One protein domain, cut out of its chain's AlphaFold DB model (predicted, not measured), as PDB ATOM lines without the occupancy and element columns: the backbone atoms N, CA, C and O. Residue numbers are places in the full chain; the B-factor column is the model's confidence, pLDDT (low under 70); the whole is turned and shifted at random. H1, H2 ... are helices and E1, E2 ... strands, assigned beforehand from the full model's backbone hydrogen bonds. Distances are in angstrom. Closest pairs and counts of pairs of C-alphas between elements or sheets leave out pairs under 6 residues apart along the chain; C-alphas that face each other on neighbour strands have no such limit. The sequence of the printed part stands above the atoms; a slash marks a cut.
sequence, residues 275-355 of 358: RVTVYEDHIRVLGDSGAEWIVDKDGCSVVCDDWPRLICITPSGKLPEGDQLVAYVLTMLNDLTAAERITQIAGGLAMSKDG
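This is residues 275 to 355 of the 358 residues of an uncharacterized protein of Euryarchaeota archaeon (UniProt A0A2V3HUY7). A small four-stranded antiparallel sheet, its strands turning by 65 degrees from edge to edge, has helix H1 running along the strands over E2 and E3, while helix H3 packs on E4 and E3. Short H2 sits between the two helices, and a long link, residues 303 to 320, leads from E4 to H1. The printed part has 81 residues, with four named strands and then three named helices in the order E1 E2 E3 E4 H1 H2 H3; the class is mixed, helices and strands, and the sheet's order is E1, E2, E3, E4. The whole is compact, with a radius of gyration of the C-alphas of 11.6 A, and rounded, spanning 35 by 29 by 20 A.

Look first at the sheet of E1, residues 276 to 278, E2, residues 283 to 286, E3, residues 292 to 295, and E4, residues 300 to 302: it is a meander, each strand the antiparallel neighbour of the one before, and each successive pair is a hairpin. Between E1 and E2 find N 284 and O 277 at 2.8 A; between E2 and E3, N 285 and O 293 at 2.8 A; between E3 and E4, N 294 and O 301 at 2.7 A, each within hydrogen-bond range. H1, residues 321 to 333, is on the sheet at a height over the sheet of 8.4 A, over E2 and E3; its line and that of E2 stand at 2 degrees on the local plane. The closest C-alphas of H1 and E2 are those of Leu 333 and Val 285, 6.4 A apart. H3, residues 343 to 355, is also on the sheet, and its closest C-alpha to E4 is that of Gly 348, 6.0 A from that of Val 302. H1 and H3 with the sheet make two layers, helices on one face of a sheet. H2, residues 335 to 339, touches H3 through residues 345 to 349 of H3 alone, the closest C-alphas being those of Ala 339 and Ala 346, 4.3 A. H2 and H1 are close but not clearly touching, at 6.3 A between the C-alphas of Ala 338 and Thr 331, and H1 and H3 are apart. Every O i to N i+4 pair is within hydrogen-bond range in H1 and H2, and 8 of 9 in H3.

Find C-alpha 276 at (24.116, 18.111, -11.572), where E1 begins; E1 is 6.6 A long, E2 10.0 A, E3 9.9 A and E4 7.1 A. H1 begins at C-alpha 321, (25.089, -0.947, -11.536), and is 18.6 A long; H2 is 5.9 A. H3 is 19.7 A long and ends at C-alpha 355, (39.966, 24.875, 1.741).

The two C-alphas farthest apart are those of Lys 318 and Gly 355, 35.6 A. The printed part has no cut, and the link E4 to H1, 18 residues, is long. Mean pLDDT of the printed part is 71.8; look for values under 70 at residues 305 to 324, among others.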
ATOM      1  N   ARG A 275      22.746  21.900 -10.288       84.69
ATOM      2  CA  ARG A 275      23.555  21.160  -9.310       84.69
ATOM      3  C   ARG A 275      24.181  19.899  -9.880       84.69
ATOM      4  O   ARG A 275      25.167  19.422  -9.332       84.69
ATOM      5  N   VAL A 276      23.636  19.346 -10.956       81.62
ATOM      6  CA  VAL A 276      24.116  18.111 -11.572       81.62
ATOM      7  C   VAL A 276      24.618  18.414 -12.971       81.62
ATOM      8  O   VAL A 276      23.874  18.856 -13.840       81.62
ATOM      9  N   THR A 277      25.903  18.160 -13.197       80.75
ATOM     10  CA  THR A 277      26.533  18.284 -14.512       80.75
ATOM     11  C   THR A 277      27.084  16.932 -14.925       80.75
ATOM     12  O   THR A 277      27.892  16.337 -14.218       80.75
ATOM     13  N   VAL A 278      26.653  16.440 -16.082       73.12
ATOM     14  CA  VAL A 278      27.115  15.161 -16.625       73.12
ATOM     15  C   VAL A 278      28.318  15.414 -17.530       73.12
ATOM     16  O   VAL A 278      28.215  16.164 -18.502       73.12
ATOM     17  N   TYR A 279      29.452  14.799 -17.200       69.69
ATOM     18  CA  TYR A 279      30.665  14.790 -18.015       69.69
ATOM     19  C   TYR A 279      30.820  13.443 -18.724       69.69
ATOM     20  O   TYR A 279      29.980  12.554 -18.602       69.69
ATOM     21  N   GLU A 280      31.883  13.314 -19.518       52.59
ATOM     22  CA  GLU A 280      32.159  12.097 -20.274       52.59
ATOM     23  C   GLU A 280      32.416  10.920 -19.324       52.59
ATOM     24  O   GLU A 280      31.721   9.921 -19.389       52.59
ATOM     25  N   ASP A 281      33.343  11.044 -18.384       64.81
ATOM     26  CA  ASP A 281      33.788   9.956 -17.505       64.81
ATOM     27  C   ASP A 281      33.152   9.953 -16.103       64.81
ATOM     28  O   ASP A 281      33.327   8.984 -15.364       64.81
ATOM     29  N   HIS A 282      32.401  10.994 -15.732       76.00
ATOM     30  CA  HIS A 282      31.789  11.123 -14.409       76.00
ATOM     31  C   HIS A 282      30.582  12.074 -14.392       76.00
ATOM     32  O   HIS A 282      30.352  12.862 -15.307       76.00
ATOM     33  N   ILE A 283      29.815  12.045 -13.304       80.81
ATOM     34  CA  ILE A 283      28.761  13.013 -12.992       80.81
ATOM     35  C   ILE A 283      29.262  13.899 -11.856       80.81
ATOM     36  O   ILE A 283      29.635  13.400 -10.796       80.81
ATOM     37  N   ARG A 284      29.246  15.217 -12.050       86.69
ATOM     38  CA  ARG A 284      29.494  16.177 -10.976       86.69
ATOM     39  C   ARG A 284      28.180  16.542 -10.305       86.69
ATOM     40  O   ARG A 284      27.222  16.907 -10.985       86.69
ATOM     41  N   VAL A 285      28.149  16.463  -8.984       87.75
ATOM     42  CA  VAL A 285      26.975  16.748  -8.158       87.75
ATOM     43  C   VAL A 285      27.354  17.769  -7.092       87.75
ATOM     44  O   VAL A 285      28.223  17.512  -6.266       87.75
ATOM     45  N   LEU A 286      26.698  18.923  -7.096       90.88
ATOM     46  CA  LEU A 286      26.788  19.930  -6.046       90.88
ATOM     47  C   LEU A 286      25.806  19.565  -4.926       90.88
ATOM     48  O   LEU A 286      24.585  19.706  -5.072       90.88
ATOM     49  N   GLY A 287      26.336  19.063  -3.814       86.06
ATOM     50  CA  GLY A 287      25.551  18.651  -2.655       86.06
ATOM     51  C   GLY A 287      24.947  19.821  -1.881       86.06
ATOM     52  O   GLY A 287      25.263  20.986  -2.135       86.06
ATOM     53  N   ASP A 288      24.016  19.535  -0.969       87.56
ATOM     54  CA  ASP A 288      23.298  20.565  -0.207       87.56
ATOM     55  C   ASP A 288      24.190  21.242   0.844       87.56
ATOM     56  O   ASP A 288      23.899  22.355   1.289       87.56
ATOM     57  N   SER A 289      25.343  20.647   1.163       85.62
ATOM     58  CA  SER A 289      26.408  21.310   1.910       85.62
ATOM     59  C   SER A 289      27.195  22.348   1.102       85.62
ATOM     60  O   SER A 289      28.039  23.031   1.689       85.62
ATOM     61  N   GLY A 290      27.020  22.398  -0.222       86.00
ATOM     62  CA  GLY A 290      27.867  23.146  -1.154       86.00
ATOM     63  C   GLY A 290      29.169  22.437  -1.547       86.00
ATOM     64  O   GLY A 290      30.008  23.054  -2.197       86.00
ATOM     65  N   ALA A 291      29.357  21.172  -1.157       86.94
ATOM     66  CA  ALA A 291      30.497  20.381  -1.604       86.94
ATOM     67  C   ALA A 291      30.252  19.856  -3.020       86.94
ATOM     68  O   ALA A 291      29.127  19.535  -3.405       86.94
ATOM     69  N   GLU A 292      31.321  19.750  -3.799       89.69
ATOM     70  CA  GLU A 292      31.253  19.180  -5.136       89.69
ATOM     71  C   GLU A 292      31.709  17.731  -5.113       89.69
ATOM     72  O   GLU A 292      32.809  17.415  -4.660       89.69
ATOM     73  N   TRP A 293      30.869  16.856  -5.646       87.38
ATOM     74  CA  TRP A 293      31.106  15.427  -5.716       87.38
ATOM     75  C   TRP A 293      31.280  14.980  -7.157       87.38
ATOM     76  O   TRP A 293      30.615  15.485  -8.055       87.38
ATOM     77  N   ILE A 294      32.150  14.004  -7.363       86.81
ATOM     78  CA  ILE A 294      32.362  13.268  -8.601       86.81
ATOM     79  C   ILE A 294      31.809  11.865  -8.375       86.81
ATOM     80  O   ILE A 294      32.239  11.172  -7.454       86.81
ATOM     81  N   VAL A 295      30.849  11.462  -9.198       81.00
ATOM     82  CA  VAL A 295      30.204  10.149  -9.170       81.00
ATOM     83  C   VAL A 295      30.527   9.412 -10.463       81.00
ATOM     84  O   VAL A 295      30.266   9.923 -11.550       81.00
ATOM     85  N   ASP A 296      31.053   8.201 -10.351       74.56
ATOM     86  CA  ASP A 296      31.371   7.325 -11.474       74.56
ATOM     87  C   ASP A 296      30.942   5.875 -11.173       74.56
ATOM     88  O   ASP A 296      30.226   5.593 -10.207       74.56
ATOM     89  N   LYS A 297      31.338   4.939 -12.041       65.81
ATOM     90  CA  LYS A 297      31.037   3.507 -11.884       65.81
ATOM     91  C   LYS A 297      31.729   2.866 -10.673       65.81
ATOM     92  O   LYS A 297      31.276   1.833 -10.188       65.81
ATOM     93  N   ASP A 298      32.832   3.452 -10.218       67.50
ATOM     94  CA  ASP A 298      33.689   2.927  -9.162       67.50
ATOM     95  C   ASP A 298      33.309   3.521  -7.787       67.50
ATOM     96  O   ASP A 298      33.623   2.932  -6.746       67.50
ATOM     97  N   GLY A 299      32.560   4.632  -7.758       72.94
ATOM     98  CA  GLY A 299      31.899   5.163  -6.567       72.94
ATOM     99  C   GLY A 299      31.678   6.676  -6.598       72.94
ATOM    100  O   GLY A 299      31.343   7.266  -7.621       72.94
ATOM    101  N   CYS A 300      31.827   7.315  -5.435       77.94
ATOM    102  CA  CYS A 300      31.767   8.771  -5.291       77.94
ATOM    103  C   CYS A 300      33.056   9.303  -4.658       77.94
ATOM    104  O   CYS A 300      33.652   8.649  -3.799       77.94
ATOM    105  N   SER A 301      33.459  10.511  -5.035       82.81
ATOM    106  CA  SER A 301      34.575  11.248  -4.443       82.81
ATOM    107  C   SER A 301      34.234  12.730  -4.318       82.81
ATOM    108  O   SER A 301      33.368  13.220  -5.031       82.81
ATOM    109  N   VAL A 302      34.872  13.440  -3.390       84.69
ATOM    110  CA  VAL A 302      34.674  14.886  -3.205       84.69
ATOM    111  C   VAL A 302      35.825  15.647  -3.862       84.69
ATOM    112  O   VAL A 302      36.978  15.206  -3.818       84.69
ATOM    113  N   VAL A 303      35.529  16.788  -4.475       80.19
ATOM    114  CA  VAL A 303      36.534  17.686  -5.050       80.19
ATOM    115  C   VAL A 303      37.221  18.459  -3.918       80.19
ATOM    116  O   VAL A 303      36.567  18.986  -3.020       80.19
ATOM    117  N   CYS A 304      38.554  18.513  -3.946       73.19
ATOM    118  CA  CYS A 304      39.394  19.266  -3.008       73.19
ATOM    119  C   CYS A 304      40.475  20.040  -3.784       73.19
ATOM    120  O   CYS A 304      40.909  19.573  -4.840       73.19
ATOM    121  N   ASP A 305      40.947  21.166  -3.232       61.97
ATOM    122  CA  ASP A 305      41.871  22.114  -3.890       61.97
ATOM    123  C   ASP A 305      43.200  21.494  -4.378       61.97
ATOM    124  O   ASP A 305      43.815  22.006  -5.310       61.97
ATOM    125  N   ASP A 306      43.617  20.355  -3.812       53.75
ATOM    126  CA  ASP A 306      44.933  19.739  -4.048       53.75
ATOM    127  C   ASP A 306      44.894  18.340  -4.711       53.75
ATOM    128  O   ASP A 306      45.880  17.612  -4.606       53.75
ATOM    129  N   TRP A 307      43.803  17.980  -5.412       48.84
ATOM    130  CA  TRP A 307      43.481  16.710  -6.125       48.84
ATOM    131  C   TRP A 307      42.289  15.953  -5.504       48.84
ATOM    132  O   TRP A 307      42.163  15.912  -4.277       48.84
ATOM    133  N   PRO A 308      41.451  15.272  -6.318       50.88
ATOM    134  CA  PRO A 308      40.363  14.437  -5.813       50.88
ATOM    135  C   PRO A 308      40.939  13.260  -5.017       50.88
ATOM    136  O   PRO A 308      41.546  12.339  -5.569       50.88
ATOM    137  N   ARG A 309      40.775  13.284  -3.692       52.78
ATOM    138  CA  ARG A 309      41.048  12.115  -2.852       52.78
ATOM    139  C   ARG A 309      39.790  11.259  -2.823       52.78
ATOM    140  O   ARG A 309      38.715  11.730  -2.474       52.78
ATOM    141  N   LEU A 310      39.943   9.995  -3.206       50.31
ATOM    142  CA  LEU A 310      38.882   8.996  -3.235       50.31
ATOM    143  C   LEU A 310      38.348   8.777  -1.808       50.31
ATOM    144  O   LEU A 310      39.026   8.187  -0.966       50.31
ATOM    145  N   ILE A 311      37.145   9.264  -1.518       53.22
ATOM    146  CA  ILE A 311      36.467   9.016  -0.242       53.22
ATOM    147  C   ILE A 311      35.412   7.955  -0.513       53.22
ATOM    148  O   ILE A 311      34.248   8.244  -0.754       53.22
ATOM    149  N   CYS A 312      35.861   6.700  -0.565       56.75
ATOM    150  CA  CYS A 312      35.017   5.593  -0.988       56.75
ATOM    151  C   CYS A 312      33.798   5.396  -0.078       56.75
ATOM    152  O   CYS A 312      33.935   5.079   1.106       56.75
ATOM    153  N   ILE A 313      32.621   5.363  -0.697       52.72
ATOM    154  CA  ILE A 313      31.653   4.302  -0.424       52.72
ATOM    155  C   ILE A 313      31.952   3.228  -1.464       52.72
ATOM    156  O   ILE A 313      31.730   3.436  -2.651       52.72
ATOM    157  N   THR A 314      32.529   2.104  -1.044       50.31
ATOM    158  CA  THR A 314      32.646   0.953  -1.944       50.31
ATOM    159  C   THR A 314      31.244   0.416  -2.222       50.31
ATOM    160  O   THR A 314      30.449   0.299  -1.280       50.31
ATOM    161  N   PRO A 315      30.918   0.083  -3.482       50.19
ATOM    162  CA  PRO A 315      29.609  -0.437  -3.823       50.19
ATOM    163  C   PRO A 315      29.281  -1.656  -2.972       50.19
ATOM    164  O   PRO A 315      30.043  -2.622  -2.870       50.19
ATOM    165  N   SER A 316      28.087  -1.645  -2.389       49.75
ATOM    166  CA  SER A 316      27.436  -2.889  -2.020       49.75
ATOM    167  C   SER A 316      27.240  -3.666  -3.322       49.75
ATOM    168  O   SER A 316      26.316  -3.363  -4.075       49.75
ATOM    169  N   GLY A 317      28.053  -4.698  -3.571       52.72
ATOM    170  CA  GLY A 317      27.930  -5.598  -4.733       52.72
ATOM    171  C   GLY A 317      26.611  -6.389  -4.806       52.72
ATOM    172  O   GLY A 317      26.529  -7.404  -5.486       52.72
ATOM    173  N   LYS A 318      25.589  -5.969  -4.052       51.97
ATOM    174  CA  LYS A 318      24.236  -6.524  -4.012       51.97
ATOM    175  C   LYS A 318      23.250  -5.805  -4.941       51.97
ATOM    176  O   LYS A 318      22.176  -6.352  -5.162       51.97
ATOM    177  N   LEU A 319      23.562  -4.599  -5.428       51.53
ATOM    178  CA  LEU A 319      22.674  -3.817  -6.306       51.53
ATOM    179  C   LEU A 319      23.166  -3.845  -7.765       51.53
ATOM    180  O   LEU A 319      24.379  -3.831  -7.965       51.53
ATOM    181  N   PRO A 320      22.275  -3.852  -8.774       60.22
ATOM    182  CA  PRO A 320      22.647  -3.622 -10.174       60.22
ATOM    183  C   PRO A 320      23.325  -2.257 -10.374       60.22
ATOM    184  O   PRO A 320      22.979  -1.294  -9.695       60.22
ATOM    185  N   GLU A 321      24.253  -2.147 -11.325       60.47
ATOM    186  CA  GLU A 321      25.089  -0.947 -11.536       60.47
ATOM    187  C   GLU A 321      24.268   0.335 -11.782       60.47
ATOM    188  O   GLU A 321      24.544   1.371 -11.179       60.47
ATOM    189  N   GLY A 322      23.195   0.263 -12.578       65.06
ATOM    190  CA  GLY A 322      22.299   1.405 -12.800       65.06
ATOM    191  C   GLY A 322      21.595   1.899 -11.528       65.06
ATOM    192  O   GLY A 322      21.429   3.104 -11.342       65.06
ATOM    193  N   ASP A 323      21.227   0.990 -10.620       65.56
ATOM    194  CA  ASP A 323      20.616   1.346  -9.332       65.56
ATOM    195  C   ASP A 323      21.641   1.972  -8.379       65.56
ATOM    196  O   ASP A 323      21.302   2.864  -7.600       65.56
ATOM    197  N   GLN A 324      22.900   1.532  -8.454       68.31
ATOM    198  CA  GLN A 324      23.991   2.119  -7.675       68.31
ATOM    199  C   GLN A 324      24.243   3.568  -8.092       68.31
ATOM    200  O   GLN A 324      24.326   4.438  -7.230       68.31
ATOM    201  N   LEU A 325      24.282   3.844  -9.399       71.94
ATOM    202  CA  LEU A 325      24.532   5.188  -9.917       71.94
ATOM    203  C   LEU A 325      23.438   6.184  -9.499       71.94
ATOM    204  O   LEU A 325      23.738   7.287  -9.045       71.94
ATOM    205  N   VAL A 326      22.168   5.776  -9.579       72.38
ATOM    206  CA  VAL A 326      21.036   6.576  -9.082       72.38
ATOM    207  C   VAL A 326      21.170   6.844  -7.587       72.38
ATOM    208  O   VAL A 326      21.016   7.983  -7.141       72.38
ATOM    209  N   ALA A 327      21.463   5.800  -6.805       68.06
ATOM    210  CA  ALA A 327      21.620   5.923  -5.365       68.06
ATOM    211  C   ALA A 327      22.753   6.892  -5.012       68.06
ATOM    212  O   ALA A 327      22.586   7.718  -4.118       68.06
ATOM    213  N   TYR A 328      23.870   6.846  -5.735       78.50
ATOM    214  CA  TYR A 328      24.989   7.760  -5.557       78.50
ATOM    215  C   TYR A 328      24.606   9.212  -5.820       78.50
ATOM    216  O   TYR A 328      24.781  10.042  -4.930       78.50
ATOM    217  N   VAL A 329      24.015   9.521  -6.977       74.88
ATOM    218  CA  VAL A 329      23.619  10.898  -7.318       74.88
ATOM    219  C   VAL A 329      22.627  11.462  -6.296       74.88
ATOM    220  O   VAL A 329      22.832  12.561  -5.784       74.88
ATOM    221  N   LEU A 330      21.603  10.691  -5.916       71.75
ATOM    222  CA  LEU A 330      20.630  11.103  -4.895       71.75
ATOM    223  C   LEU A 330      21.254  11.286  -3.506       71.75
ATOM    224  O   LEU A 330      20.837  12.171  -2.756       71.75
ATOM    225  N   THR A 331      22.240  10.456  -3.157       75.56
ATOM    226  CA  THR A 331      22.950  10.556  -1.875       75.56
ATOM    227  C   THR A 331      23.830  11.803  -1.840       75.56
ATOM    228  O   THR A 331      23.816  12.508  -0.838       75.56
ATOM    229  N   MET A 332      24.557  12.105  -2.921       85.06
ATOM    230  CA  MET A 332      25.429  13.285  -2.991       85.06
ATOM    231  C   MET A 332      24.634  14.591  -3.091       85.06
ATOM    232  O   MET A 332      25.052  15.598  -2.533       85.06
ATOM    233  N   LEU A 333      23.454  14.588  -3.724       79.62
ATOM    234  CA  LEU A 333      22.537  15.737  -3.692       79.62
ATOM    235  C   LEU A 333      22.069  16.092  -2.267       79.62
ATOM    236  O   LEU A 333      21.698  17.242  -2.034       79.62
ATOM    237  N   ASN A 334      22.086  15.129  -1.339       76.94
ATOM    238  CA  ASN A 334      21.671  15.275   0.061       76.94
ATOM    239  C   ASN A 334      22.823  14.911   1.020       76.94
ATOM    240  O   ASN A 334      22.633  14.163   1.991       76.94
ATOM    241  N   ASP A 335      24.033  15.379   0.710       81.25
ATOM    242  CA  ASP A 335      25.267  15.003   1.394       81.25
ATOM    243  C   ASP A 335      25.277  15.350   2.892       81.25
ATOM    244  O   ASP A 335      25.829  14.572   3.674       81.25
ATOM    245  N   LEU A 336      24.600  16.417   3.334       80.00
ATOM    246  CA  LEU A 336      24.450  16.741   4.761       80.00
ATOM    247  C   LEU A 336      23.695  15.644   5.513       80.00
ATOM    248  O   LEU A 336      24.145  15.173   6.557       80.00
ATOM    249  N   THR A 337      22.563  15.207   4.960       75.94
ATOM    250  CA  THR A 337      21.739  14.143   5.557       75.94
ATOM    251  C   THR A 337      22.475  12.807   5.509       75.94
ATOM    252  O   THR A 337      22.422  12.004   6.444       75.94
ATOM    253  N   ALA A 338      23.186  12.551   4.412       75.94
ATOM    254  CA  ALA A 338      23.951  11.329   4.246       75.94
ATOM    255  C   ALA A 338      25.144  11.262   5.220       75.94
ATOM    256  O   ALA A 338      25.424  10.192   5.768       75.94
ATOM    257  N   ALA A 339      25.790  12.395   5.515       80.81
ATOM    258  CA  ALA A 339      26.891  12.505   6.471       80.81
ATOM    259  C   ALA A 339      26.502  12.135   7.912       80.81
ATOM    260  O   ALA A 339      27.341  11.621   8.651       80.81
ATOM    261  N   GLU A 340      25.239  12.307   8.313       79.56
ATOM    262  CA  GLU A 340      24.761  11.875   9.638       79.56
ATOM    263  C   GLU A 340      24.842  10.352   9.829       79.56
ATOM    264  O   GLU A 340      24.917   9.859  10.956       79.56
ATOM    265  N   ARG A 341      24.802   9.592   8.727       75.44
ATOM    266  CA  ARG A 341      24.709   8.123   8.730       75.44
ATOM    267  C   ARG A 341      25.940   7.441   8.150       75.44
ATOM    268  O   ARG A 341      26.203   6.287   8.480       75.44
ATOM    269  N   ILE A 342      26.676   8.130   7.282       76.19
ATOM    270  CA  ILE A 342      27.821   7.597   6.550       76.19
ATOM    271  C   ILE A 342      29.047   8.434   6.910       76.19
ATOM    272  O   ILE A 342      29.278   9.517   6.373       76.19
ATOM    273  N   THR A 343      29.868   7.895   7.809       78.06
ATOM    274  CA  THR A 343      31.093   8.535   8.318       78.06
ATOM    275  C   THR A 343      32.064   8.972   7.221       78.06
ATOM    276  O   THR A 343      32.754   9.973   7.381       78.06
ATOM    277  N   GLN A 344      32.110   8.251   6.101       77.06
ATOM    278  CA  GLN A 344      32.945   8.597   4.953       77.06
ATOM    279  C   GLN A 344      32.493   9.915   4.314       77.06
ATOM    280  O   GLN A 344      33.327  10.778   4.063       77.06
ATOM    281  N   ILE A 345      31.181  10.116   4.139       78.56
ATOM    282  CA  ILE A 345      30.637  11.370   3.597       78.56
ATOM    283  C   ILE A 345      30.935  12.524   4.557       78.56
ATOM    284  O   ILE A 345      31.428  13.560   4.121       78.56
ATOM    285  N   ALA A 346      30.743  12.329   5.868       80.69
ATOM    286  CA  ALA A 346      31.093  13.339   6.871       80.69
ATOM    287  C   ALA A 346      32.576  13.751   6.806       80.69
ATOM    288  O   ALA A 346      32.896  14.938   6.882       80.69
ATOM    289  N   GLY A 347      33.476  12.779   6.619       79.06
ATOM    290  CA  GLY A 347      34.901  13.034   6.405       79.06
ATOM    291  C   GLY A 347      35.174  13.840   5.134       79.06
ATOM    292  O   GLY A 347      35.955  14.788   5.174       79.06
ATOM    293  N   GLY A 348      34.490  13.525   4.030       77.81
ATOM    294  CA  GLY A 348      34.621  14.281   2.782       77.81
ATOM    295  C   GLY A 348      34.129  15.713   2.861       77.81
ATOM    296  O   GLY A 348      34.799  16.619   2.370       77.81
ATOM    297  N   LEU A 349      33.029  15.947   3.573       81.00
ATOM    298  CA  LEU A 349      32.533  17.297   3.812       81.00
ATOM    299  C   LEU A 349      33.496  18.148   4.641       81.00
ATOM    300  O   LEU A 349      33.655  19.335   4.359       81.00
ATOM    301  N   ALA A 350      34.149  17.561   5.647       79.50
ATOM    302  CA  ALA A 350      35.172  18.264   6.419       79.50
ATOM    303  C   ALA A 350      36.351  18.682   5.522       79.50
ATOM    304  O   ALA A 350      36.783  19.831   5.563       79.50
ATOM    305  N   MET A 351      36.797  17.782   4.641       73.56
ATOM    306  CA  MET A 351      37.896  18.043   3.707       73.56
ATOM    307  C   MET A 351      37.567  19.121   2.668       73.56
ATOM    308  O   MET A 351      38.439  19.912   2.325       73.56
ATOM    309  N   SER A 352      36.321  19.180   2.194       72.25
ATOM    310  CA  SER A 352      35.867  20.217   1.260       72.25
ATOM    311  C   SER A 352      35.810  21.612   1.904       72.25
ATOM    312  O   SER A 352      36.084  22.604   1.237       72.25
ATOM    313  N   LYS A 353      35.499  21.711   3.207       64.69
ATOM    314  CA  LYS A 353      35.348  22.998   3.916       64.69
ATOM    315  C   LYS A 353      36.665  23.615   4.396       64.69
ATOM    316  O   LYS A 353      36.758  24.839   4.483       64.69
ATOM    317  N   ASP A 354      37.684  22.804   4.675       53.75
ATOM    318  CA  ASP A 354      38.981  23.292   5.168       53.75
ATOM    319  C   ASP A 354      39.813  24.048   4.099       53.75
ATOM    320  O   ASP A 354      40.796  24.706   4.446       53.75
ATOM    321  N   GLY A 355      39.388  24.056   2.827       47.66
ATOM    322  CA  GLY A 355      39.966  24.875   1.741       47.66
ATOM    323  C   GLY A 355      39.635  26.378   1.803       47.66
ATOM    324  O   GLY A 355      40.188  27.181   1.054       47.66
TER     325      GLY A 355